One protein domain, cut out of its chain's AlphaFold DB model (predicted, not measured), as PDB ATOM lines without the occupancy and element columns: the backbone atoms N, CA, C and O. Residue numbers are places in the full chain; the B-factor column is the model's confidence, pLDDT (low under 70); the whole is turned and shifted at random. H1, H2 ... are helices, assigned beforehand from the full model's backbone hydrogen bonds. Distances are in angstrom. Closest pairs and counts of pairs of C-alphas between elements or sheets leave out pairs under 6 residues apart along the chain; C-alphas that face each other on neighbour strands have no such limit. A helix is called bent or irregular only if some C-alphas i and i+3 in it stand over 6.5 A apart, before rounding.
ATOM      1  N   VAL A 155       5.087  -5.614 -24.124       89.00
ATOM      2  CA  VAL A 155       5.933  -4.415 -24.168       89.00
ATOM      3  C   VAL A 155       6.424  -4.080 -22.766       89.00
ATOM      4  O   VAL A 155       7.630  -3.977 -22.551       89.00
ATOM      5  N   GLU A 156       5.534  -4.017 -21.776       92.12
ATOM      6  CA  GLU A 156       5.950  -3.754 -20.396       92.12
ATOM      7  C   GLU A 156       6.909  -4.822 -19.857       92.12
ATOM      8  O   GLU A 156       7.864  -4.524 -19.131       92.12
ATOM      9  N   ARG A 157       6.667  -6.093 -20.202       91.06
ATOM     10  CA  ARG A 157       7.563  -7.194 -19.841       91.06
ATOM     11  C   ARG A 157       8.939  -7.005 -20.474       91.06
ATOM     12  O   ARG A 157       9.940  -7.250 -19.799       91.06
ATOM     13  N   LEU A 158       8.995  -6.581 -21.738       89.62
ATOM     14  CA  LEU A 158      10.243  -6.316 -22.451       89.62
ATOM     15  C   LEU A 158      11.034  -5.188 -21.783       89.62
ATOM     16  O   LEU A 158      12.211  -5.377 -21.479       89.62
ATOM     17  N   VAL A 159      10.374  -4.070 -21.472       92.31
ATOM     18  CA  VAL A 159      10.979  -2.935 -20.756       92.31
ATOM     19  C   VAL A 159      11.488  -3.372 -19.378       92.31
ATOM     20  O   VAL A 159      12.623  -3.081 -19.000       92.31
ATOM     21  N   SER A 160      10.695  -4.152 -18.636       91.81
ATOM     22  CA  SER A 160      11.103  -4.689 -17.332       91.81
ATOM     23  C   SER A 160      12.308  -5.630 -17.430       91.81
ATOM     24  O   SER A 160      13.171  -5.630 -16.548       91.81
ATOM     25  N   LEU A 161      12.377  -6.447 -18.483       88.31
ATOM     26  CA  LEU A 161      13.512  -7.329 -18.735       88.31
ATOM     27  C   LEU A 161      14.760  -6.540 -19.127       88.31
ATOM     28  O   LEU A 161      15.839  -6.875 -18.650       88.31
ATOM     29  N   TYR A 162      14.616  -5.499 -19.948       89.00
ATOM     30  CA  TYR A 162      15.714  -4.621 -20.332       89.00
ATOM     31  C   TYR A 162      16.373  -3.992 -19.105       89.00
ATOM     32  O   TYR A 162      17.553  -4.225 -18.854       89.00
ATOM     33  N   TYR A 163      15.602  -3.299 -18.267       89.94
ATOM     34  CA  TYR A 163      16.164  -2.656 -17.081       89.94
ATOM     35  C   TYR A 163      16.657  -3.649 -16.032       89.94
ATOM     36  O   TYR A 163      17.623  -3.366 -15.332       89.94
ATOM     37  N   PHE A 164      16.076  -4.849 -15.967       87.25
ATOM     38  CA  PHE A 164      16.650  -5.929 -15.168       87.25
ATOM     39  C   PHE A 164      18.026  -6.373 -15.683       87.25
ATOM     40  O   PHE A 164      18.898  -6.663 -14.874       87.25
ATOM     41  N   LYS A 165      18.244  -6.421 -17.003       82.12
ATOM     42  CA  LYS A 165      19.564  -6.737 -17.567       82.12
ATOM     43  C   LYS A 165      20.592  -5.641 -17.298       82.12
ATOM     44  O   LYS A 165      21.744  -5.946 -17.032       82.12
ATOM     45  N   VAL A 166      20.173  -4.381 -17.343       83.62
ATOM     46  CA  VAL A 166      21.073  -3.238 -17.143       83.62
ATOM     47  C   VAL A 166      21.394  -3.006 -15.659       83.62
ATOM     48  O   VAL A 166      22.536  -2.703 -15.319       83.62
ATOM     49  N   TYR A 167      20.407  -3.143 -14.767       83.56
ATOM     50  CA  TYR A 167      20.521  -2.721 -13.362       83.56
ATOM     51  C   TYR A 167      20.334  -3.845 -12.332       83.56
ATOM     52  O   TYR A 167      20.664  -3.660 -11.160       83.56
ATOM     53  N   GLY A 168      19.822  -5.008 -12.739       82.00
ATOM     54  CA  GLY A 168      19.460  -6.092 -11.827       82.00
ATOM     55  C   GLY A 168      18.165  -5.820 -11.053       82.00
ATOM     56  O   GLY A 168      17.273  -5.106 -11.513       82.00
ATOM     57  N   ASP A 169      18.037  -6.436  -9.878       81.56
ATOM     58  CA  ASP A 169      17.000  -6.116  -8.897       81.56
ATOM     59  C   ASP A 169      17.530  -6.208  -7.461       81.56
ATOM     60  O   ASP A 169      18.670  -6.608  -7.232       81.56
ATOM     61  N   SER A 170      16.696  -5.824  -6.492       76.25
ATOM     62  CA  SER A 170      17.043  -5.782  -5.068       76.25
ATOM     63  C   SER A 170      17.090  -7.150  -4.379       76.25
ATOM     64  O   SER A 170      17.423  -7.222  -3.201       76.25
ATOM     65  N   THR A 171      16.727  -8.233  -5.075       67.44
ATOM     66  CA  THR A 171      16.471  -9.550  -4.465       67.44
ATOM     67  C   THR A 171      17.527 -10.607  -4.792       67.44
ATOM     68  O   THR A 171      17.429 -11.729  -4.304       67.44
ATOM     69  N   GLY A 172      18.515 -10.288  -5.633       58.16
ATOM     70  CA  GLY A 172      19.500 -11.252  -6.131       58.16
ATOM     71  C   GLY A 172      20.916 -11.052  -5.574       58.16
ATOM     72  O   GLY A 172      21.353  -9.911  -5.428       58.16
ATOM     73  N   PRO A 173      21.672 -12.142  -5.324       51.62
ATOM     74  CA  PRO A 173      23.092 -12.061  -4.998       51.62
ATOM     75  C   PRO A 173      23.902 -11.529  -6.190       51.62
ATOM     76  O   PRO A 173      23.482 -11.629  -7.348       51.62
ATOM     77  N   SER A 174      25.096 -11.018  -5.890       54.09
ATOM     78  CA  SER A 174      26.066 -10.408  -6.813       54.09
ATOM     79  C   SER A 174      26.274 -11.150  -8.134       54.09
ATOM     80  O   SER A 174      26.585 -10.498  -9.111       54.09
ATOM     81  N   ARG A 175      26.042 -12.466  -8.228       55.06
ATOM     82  CA  ARG A 175      26.291 -13.279  -9.433       55.06
ATOM     83  C   ARG A 175      25.583 -12.806 -10.703       55.06
ATOM     84  O   ARG A 175      26.211 -12.752 -11.754       55.06
ATOM     85  N   TYR A 176      24.290 -12.473 -10.637       61.75
ATOM     86  CA  TYR A 176      23.596 -11.951 -11.825       61.75
ATOM     87  C   TYR A 176      24.080 -10.546 -12.151       61.75
ATOM     88  O   TYR A 176      24.273 -10.227 -13.316       61.75
ATOM     89  N   ARG A 177      24.321  -9.727 -11.129       64.12
ATOM     90  CA  ARG A 177      24.850  -8.379 -11.306       64.12
ATOM     91  C   ARG A 177      26.250  -8.400 -11.927       64.12
ATOM     92  O   ARG A 177      26.473  -7.705 -12.900       64.12
ATOM     93  N   GLU A 178      27.132  -9.267 -11.451       68.81
ATOM     94  CA  GLU A 178      28.492  -9.483 -11.944       68.81
ATOM     95  C   GLU A 178      28.480 -10.040 -13.374       68.81
ATOM     96  O   GLU A 178      29.233  -9.583 -14.228       68.81
ATOM     97  N   ALA A 179      27.587 -10.988 -13.681       67.38
ATOM     98  CA  ALA A 179      27.407 -11.483 -15.046       67.38
ATOM     99  C   ALA A 179      26.899 -10.386 -15.998       67.38
ATOM    100  O   ALA A 179      27.348 -10.311 -17.137       67.38
ATOM    101  N   MET A 180      25.988  -9.522 -15.542       66.38
ATOM    102  CA  MET A 180      25.491  -8.383 -16.323       66.38
ATOM    103  C   MET A 180      26.544  -7.284 -16.485       66.38
ATOM    104  O   MET A 180      26.679  -6.733 -17.573       66.38
ATOM    105  N   GLU A 181      27.326  -7.000 -15.442       71.19
ATOM    106  CA  GLU A 181      28.460  -6.072 -15.490       71.19
ATOM    107  C   GLU A 181      29.520  -6.569 -16.490       71.19
ATOM    108  O   GLU A 181      30.003  -5.783 -17.305       71.19
ATOM    109  N   LYS A 182      29.787  -7.883 -16.539       73.88
ATOM    110  CA  LYS A 182      30.658  -8.515 -17.552       73.88
ATOM    111  C   LYS A 182      30.113  -8.425 -18.979       73.88
ATOM    112  O   LYS A 182      30.901  -8.442 -19.920       73.88
ATOM    113  N   MET A 183      28.796  -8.321 -19.161       68.94
ATOM    114  CA  MET A 183      28.185  -8.176 -20.489       68.94
ATOM    115  C   MET A 183      28.345  -6.764 -21.083       68.94
ATOM    116  O   MET A 183      27.971  -6.560 -22.235       68.94
ATOM    117  N   ASN A 184      28.914  -5.811 -20.329       68.69
ATOM    118  CA  ASN A 184      29.217  -4.441 -20.760       68.69
ATOM    119  C   ASN A 184      28.045  -3.746 -21.481       68.69
ATOM    120  O   ASN A 184      28.219  -3.078 -22.501       68.69
ATOM    121  N   TYR A 185      26.822  -3.939 -20.974       75.00
ATOM    122  CA  TYR A 185      25.643  -3.319 -21.567       75.00
ATOM    123  C   TYR A 185      25.687  -1.798 -21.433       75.00
ATOM    124  O   TYR A 185      25.938  -1.252 -20.355       75.00
ATOM    125  N   THR A 186      25.372  -1.109 -22.529       75.88
ATOM    126  CA  THR A 186      25.157   0.335 -22.518       75.88
ATOM    127  C   THR A 186      23.994   0.661 -21.584       75.88
ATOM    128  O   THR A 186      22.882   0.157 -21.744       75.88
ATOM    129  N   LYS A 187      24.238   1.527 -20.595       83.25
ATOM    130  CA  LYS A 187      23.212   2.027 -19.659       83.25
ATOM    131  C   LYS A 187      22.333   3.114 -20.290       83.25
ATOM    132  O   LYS A 187      21.984   4.093 -19.635       83.25
ATOM    133  N   GLU A 188      22.043   2.988 -21.580       89.50
ATOM    134  CA  GLU A 188      21.159   3.917 -22.280       89.50
ATOM    135  C   GLU A 188      19.691   3.672 -21.877       89.50
ATOM    136  O   GLU A 188      19.362   2.609 -21.350       89.50
ATOM    137  N   PRO A 189      18.782   4.643 -22.054       91.75
ATOM    138  CA  PRO A 189      17.363   4.398 -21.822       91.75
ATOM    139  C   PRO A 189      16.797   3.447 -22.883       91.75
ATOM    140  O   PRO A 189      17.290   3.381 -24.014       91.75
ATOM    141  N   PHE A 190      15.718   2.742 -22.534       91.62
ATOM    142  CA  PHE A 190      15.081   1.768 -23.427       91.62
ATOM    143  C   PHE A 190      14.747   2.362 -24.804       91.62
ATOM    144  O   PHE A 190      15.042   1.733 -25.815       91.62
ATOM    145  N   ASP A 191      14.215   3.585 -24.854       93.06
ATOM    146  CA  ASP A 191      13.817   4.241 -26.107       93.06
ATOM    147  C   ASP A 191      15.012   4.536 -27.025       93.06
ATOM    148  O   ASP A 191      14.918   4.391 -28.248       93.06
ATOM    149  N   ALA A 192      16.168   4.880 -26.446       93.00
ATOM    150  CA  ALA A 192      17.404   5.069 -27.203       93.00
ATOM    151  C   ALA A 192      17.902   3.738 -27.781       93.00
ATOM    152  O   ALA A 192      18.241   3.668 -28.965       93.00
ATOM    153  N   CYS A 193      17.868   2.667 -26.982       90.94
ATOM    154  CA  CYS A 193      18.187   1.328 -27.466       90.94
ATOM    155  C   CYS A 193      17.219   0.879 -28.576       90.94
ATOM    156  O   CYS A 193      17.653   0.333 -29.595       90.94
ATOM    157  N   TYR A 194      15.916   1.119 -28.403       90.50
ATOM    158  CA  TYR A 194      14.878   0.737 -29.359       90.50
ATOM    159  C   TYR A 194      15.075   1.446 -30.701       90.50
ATOM    160  O   TYR A 194      15.077   0.796 -31.747       90.50
ATOM    161  N   SER A 195      15.338   2.757 -30.663       92.38
ATOM    162  CA  SER A 195      15.594   3.583 -31.850       92.38
ATOM    163  C   SER A 195      16.803   3.094 -32.653       92.38
ATOM    164  O   SER A 195      16.791   3.117 -33.880       92.38
ATOM    165  N   LYS A 196      17.831   2.579 -31.967       90.56
ATOM    166  CA  LYS A 196      19.036   2.001 -32.585       90.56
ATOM    167  C   LYS A 196      18.874   0.539 -33.005       90.56
ATOM    168  O   LYS A 196      19.815  -0.049 -33.527       90.56
ATOM    169  N   ARG A 197      17.712  -0.069 -32.740       86.25
ATOM    170  CA  ARG A 197      17.476  -1.516 -32.862       86.25
ATOM    171  C   ARG A 197      18.547  -2.351 -32.142       86.25
ATOM    172  O   ARG A 197      19.013  -3.358 -32.670       86.25
ATOM    173  N   GLY A 198      18.935  -1.915 -30.944       83.00
ATOM    174  CA  GLY A 198      19.950  -2.572 -30.121       83.00
ATOM    175  C   GLY A 198      19.469  -3.878 -29.472       83.00
ATOM    176  O   GLY A 198      18.448  -4.460 -29.835       83.00
ATOM    177  N   ILE A 199      20.182  -4.338 -28.442       80.75
ATOM    178  CA  ILE A 199      19.912  -5.637 -27.793       80.75
ATOM    179  C   ILE A 199      18.516  -5.756 -27.146       80.75
ATOM    180  O   ILE A 199      18.005  -6.855 -26.931       80.75
ATOM    181  N   CYS A 200      17.866  -4.633 -26.845       81.62
ATOM    182  CA  CYS A 200      16.503  -4.587 -26.312       81.62
ATOM    183  C   CYS A 200      15.441  -5.155 -27.271       81.62
ATOM    184  O   CYS A 200      14.369  -5.523 -26.799       81.62
ATOM    185  N   VAL A 201      15.715  -5.251 -28.578       82.56
ATOM    186  CA  VAL A 201      14.769  -5.767 -29.590       82.56
ATOM    187  C   VAL A 201      15.183  -7.117 -30.182       82.56
ATOM    188  O   VAL A 201      14.684  -7.516 -31.236       82.56
ATOM    189  N   ASP A 202      16.082  -7.841 -29.512       78.31
ATOM    190  CA  ASP A 202      16.524  -9.157 -29.967       78.31
ATOM    191  C   ASP A 202      15.344 -10.145 -30.101       78.31
ATOM    192  O   ASP A 202      14.518 -10.304 -29.192       78.31
ATOM    193  N   LYS A 203      15.265 -10.835 -31.248       73.50
ATOM    194  CA  LYS A 203      14.150 -11.740 -31.579       73.50
ATOM    195  C   LYS A 203      13.982 -12.866 -30.557       73.50
ATOM    196  O   LYS A 203      12.843 -13.234 -30.268       73.50
ATOM    197  N   SER A 204      15.073 -13.371 -29.976       70.19
ATOM    198  CA  SER A 204      15.024 -14.434 -28.964       70.19
ATOM    199  C   SER A 204      14.332 -13.977 -27.675       70.19
ATOM    200  O   SER A 204      13.697 -14.771 -26.980       70.19
ATOM    201  N   VAL A 205      14.398 -12.680 -27.361       70.44
ATOM    202  CA  VAL A 205      13.770 -12.092 -26.172       70.44
ATOM    203  C   VAL A 205      12.261 -11.919 -26.367       70.44
ATOM    204  O   VAL A 205      11.475 -12.122 -25.428       70.44
ATOM    205  N   LEU A 206      11.856 -11.564 -27.587       72.00
ATOM    206  CA  LEU A 206      10.459 -11.366 -27.968       72.00
ATOM    207  C   LEU A 206       9.703 -12.698 -28.053       72.00
ATOM    208  O   LEU A 206       8.610 -12.815 -27.499       72.00
ATOM    209  N   SER A 207      10.305 -13.720 -28.668       72.44
ATOM    210  CA  SER A 207       9.660 -15.023 -28.876       72.44
ATOM    211  C   SER A 207       9.606 -15.902 -27.626       72.44
ATOM    212  O   SER A 207       8.850 -16.871 -27.603       72.44
ATOM    213  N   LYS A 208      10.370 -15.576 -26.574       73.75
ATOM    214  CA  LYS A 208      10.537 -16.442 -25.396       73.75
ATOM    215  C   LYS A 208       9.221 -16.827 -24.715       73.75
ATOM    216  O   LYS A 208       9.052 -17.981 -24.343       73.75
ATOM    217  N   ASN A 209       8.275 -15.893 -24.593       76.94
ATOM    218  CA  ASN A 209       6.965 -16.195 -24.006       76.94
ATOM    219  C   ASN A 209       6.189 -17.202 -24.858       76.94
ATOM    220  O   ASN A 209       5.633 -18.155 -24.328       76.94
ATOM    221  N   VAL A 210       6.169 -16.980 -26.175       80.75
ATOM    222  CA  VAL A 210       5.460 -17.840 -27.125       80.75
ATOM    223  C   VAL A 210       6.062 -19.240 -27.094       80.75
ATOM    224  O   VAL A 210       5.334 -20.206 -26.916       80.75
ATOM    225  N   GLN A 211       7.389 -19.352 -27.144       76.62
ATOM    226  CA  GLN A 211       8.094 -20.635 -27.052       76.62
ATOM    227  C   GLN A 211       7.780 -21.382 -25.751       76.62
ATOM    228  O   GLN A 211       7.617 -22.598 -25.752       76.62
ATOM    229  N   GLN A 212       7.643 -20.658 -24.640       79.81
ATOM    230  CA  GLN A 212       7.366 -21.270 -23.346       79.81
ATOM    231  C   GLN A 212       5.945 -21.866 -23.249       79.81
ATOM    232  O   GLN A 212       5.749 -22.791 -22.463       79.81
ATOM    233  N   PHE A 213       4.982 -21.402 -24.059       82.62
ATOM    234  CA  PHE A 213       3.629 -21.980 -24.146       82.62
ATOM    235  C   PHE A 213       3.438 -22.942 -25.315       82.62
ATOM    236  O   PHE A 213       2.830 -23.990 -25.140       82.62
ATOM    237  N   CYS A 214       3.957 -22.612 -26.499       77.81
ATOM    238  CA  CYS A 214       3.882 -23.482 -27.673       77.81
ATOM    239  C   CYS A 214       4.633 -24.798 -27.449       77.81
ATOM    240  O   CYS A 214       4.323 -25.804 -28.085       77.81
ATOM    241  N   GLY A 215       5.592 -24.803 -26.524       72.00
ATOM    242  CA  GLY A 215       6.422 -25.956 -26.247       72.00
ATOM    243  C   GLY A 215       7.538 -26.100 -27.270       72.00
ATOM    244  O   GLY A 215       7.961 -25.136 -27.912       72.00
TER     245      GLY A 215
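What this domain is: This is residues 155 to 215 of the 239 residues of the protein "CBN-HST-2 protein" of Stichopus japonicus (UniProt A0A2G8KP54). H1 runs through the middle of an open, loosely built group of four helices, with H2, H3 and H4 spread round it and meeting it at few points. H2 stands crosswise near the last residues of H1, H3 lies off residues 159 to 163 of H1, and H4 leads away from near Leu 158, its residues 210 to 214 sticking out with Gly 215. The printed part has 61 residues with four named helices, H1, H2, H3 and H4 in chain order, and no named strand; the class is all helix. It is only just compact, close to loose, with a radius of gyration of the C-alphas of 12.6 A and spans of 33 by 28 by 19 A.

Where its parts are: H1, residues 155 to 167, begins with C-alpha 155 at (5.933, -4.415, -24.168) and is 18.2 A long from first to last C-alpha. H2, residues 174 to 182, measures 11.8 A. H3, residues 190 to 195, measures 8.6 A. H4, residues 203 to 214, measures 16.1 A and ends with C-alpha 214 at (3.882, -23.482, -27.673); it is irregular, with C-alphas 206 and 209 7.2 A apart.

How they stand to each other: H1 only just touches H2, through its residues 165 to 167 alone, with 3 pairs of C-alphas within 8 A; the closest C-alphas, of Lys 165 and Met 180, are 6.3 A apart. Their lines are about perpendicular, at 89 degrees. H1 only just touches H3, through its residues 159 to 163 alone, also with 3 such pairs; the closest C-alphas, of Val 159 and Phe 190, are 6.8 A apart. They run opposite ways at a steep tilt of 70.0 degrees, only just short of about perpendicular. H1 and H4 are close but not clearly touching, the closest C-alphas, of Leu 158 and Leu 206, being 7.5 A apart. H2, H3 and H4 include the pairs H2 and H3, H3 and H4, and H2 and H4, which are apart. In H1, H2 and H3 every O i to N i+4 pair is within hydrogen-bond range; in H4, 6 of 8 are.

The domain as a whole: The farthest C-alphas, of Glu 188 and Gly 215, are 33.5 A apart. The printed part has no cut, and its three links are short. Residues 170 to 175 stand free. Mean pLDDT of the printed part is 78.9, with residues 171 to 180 and 183 to 184 under 70.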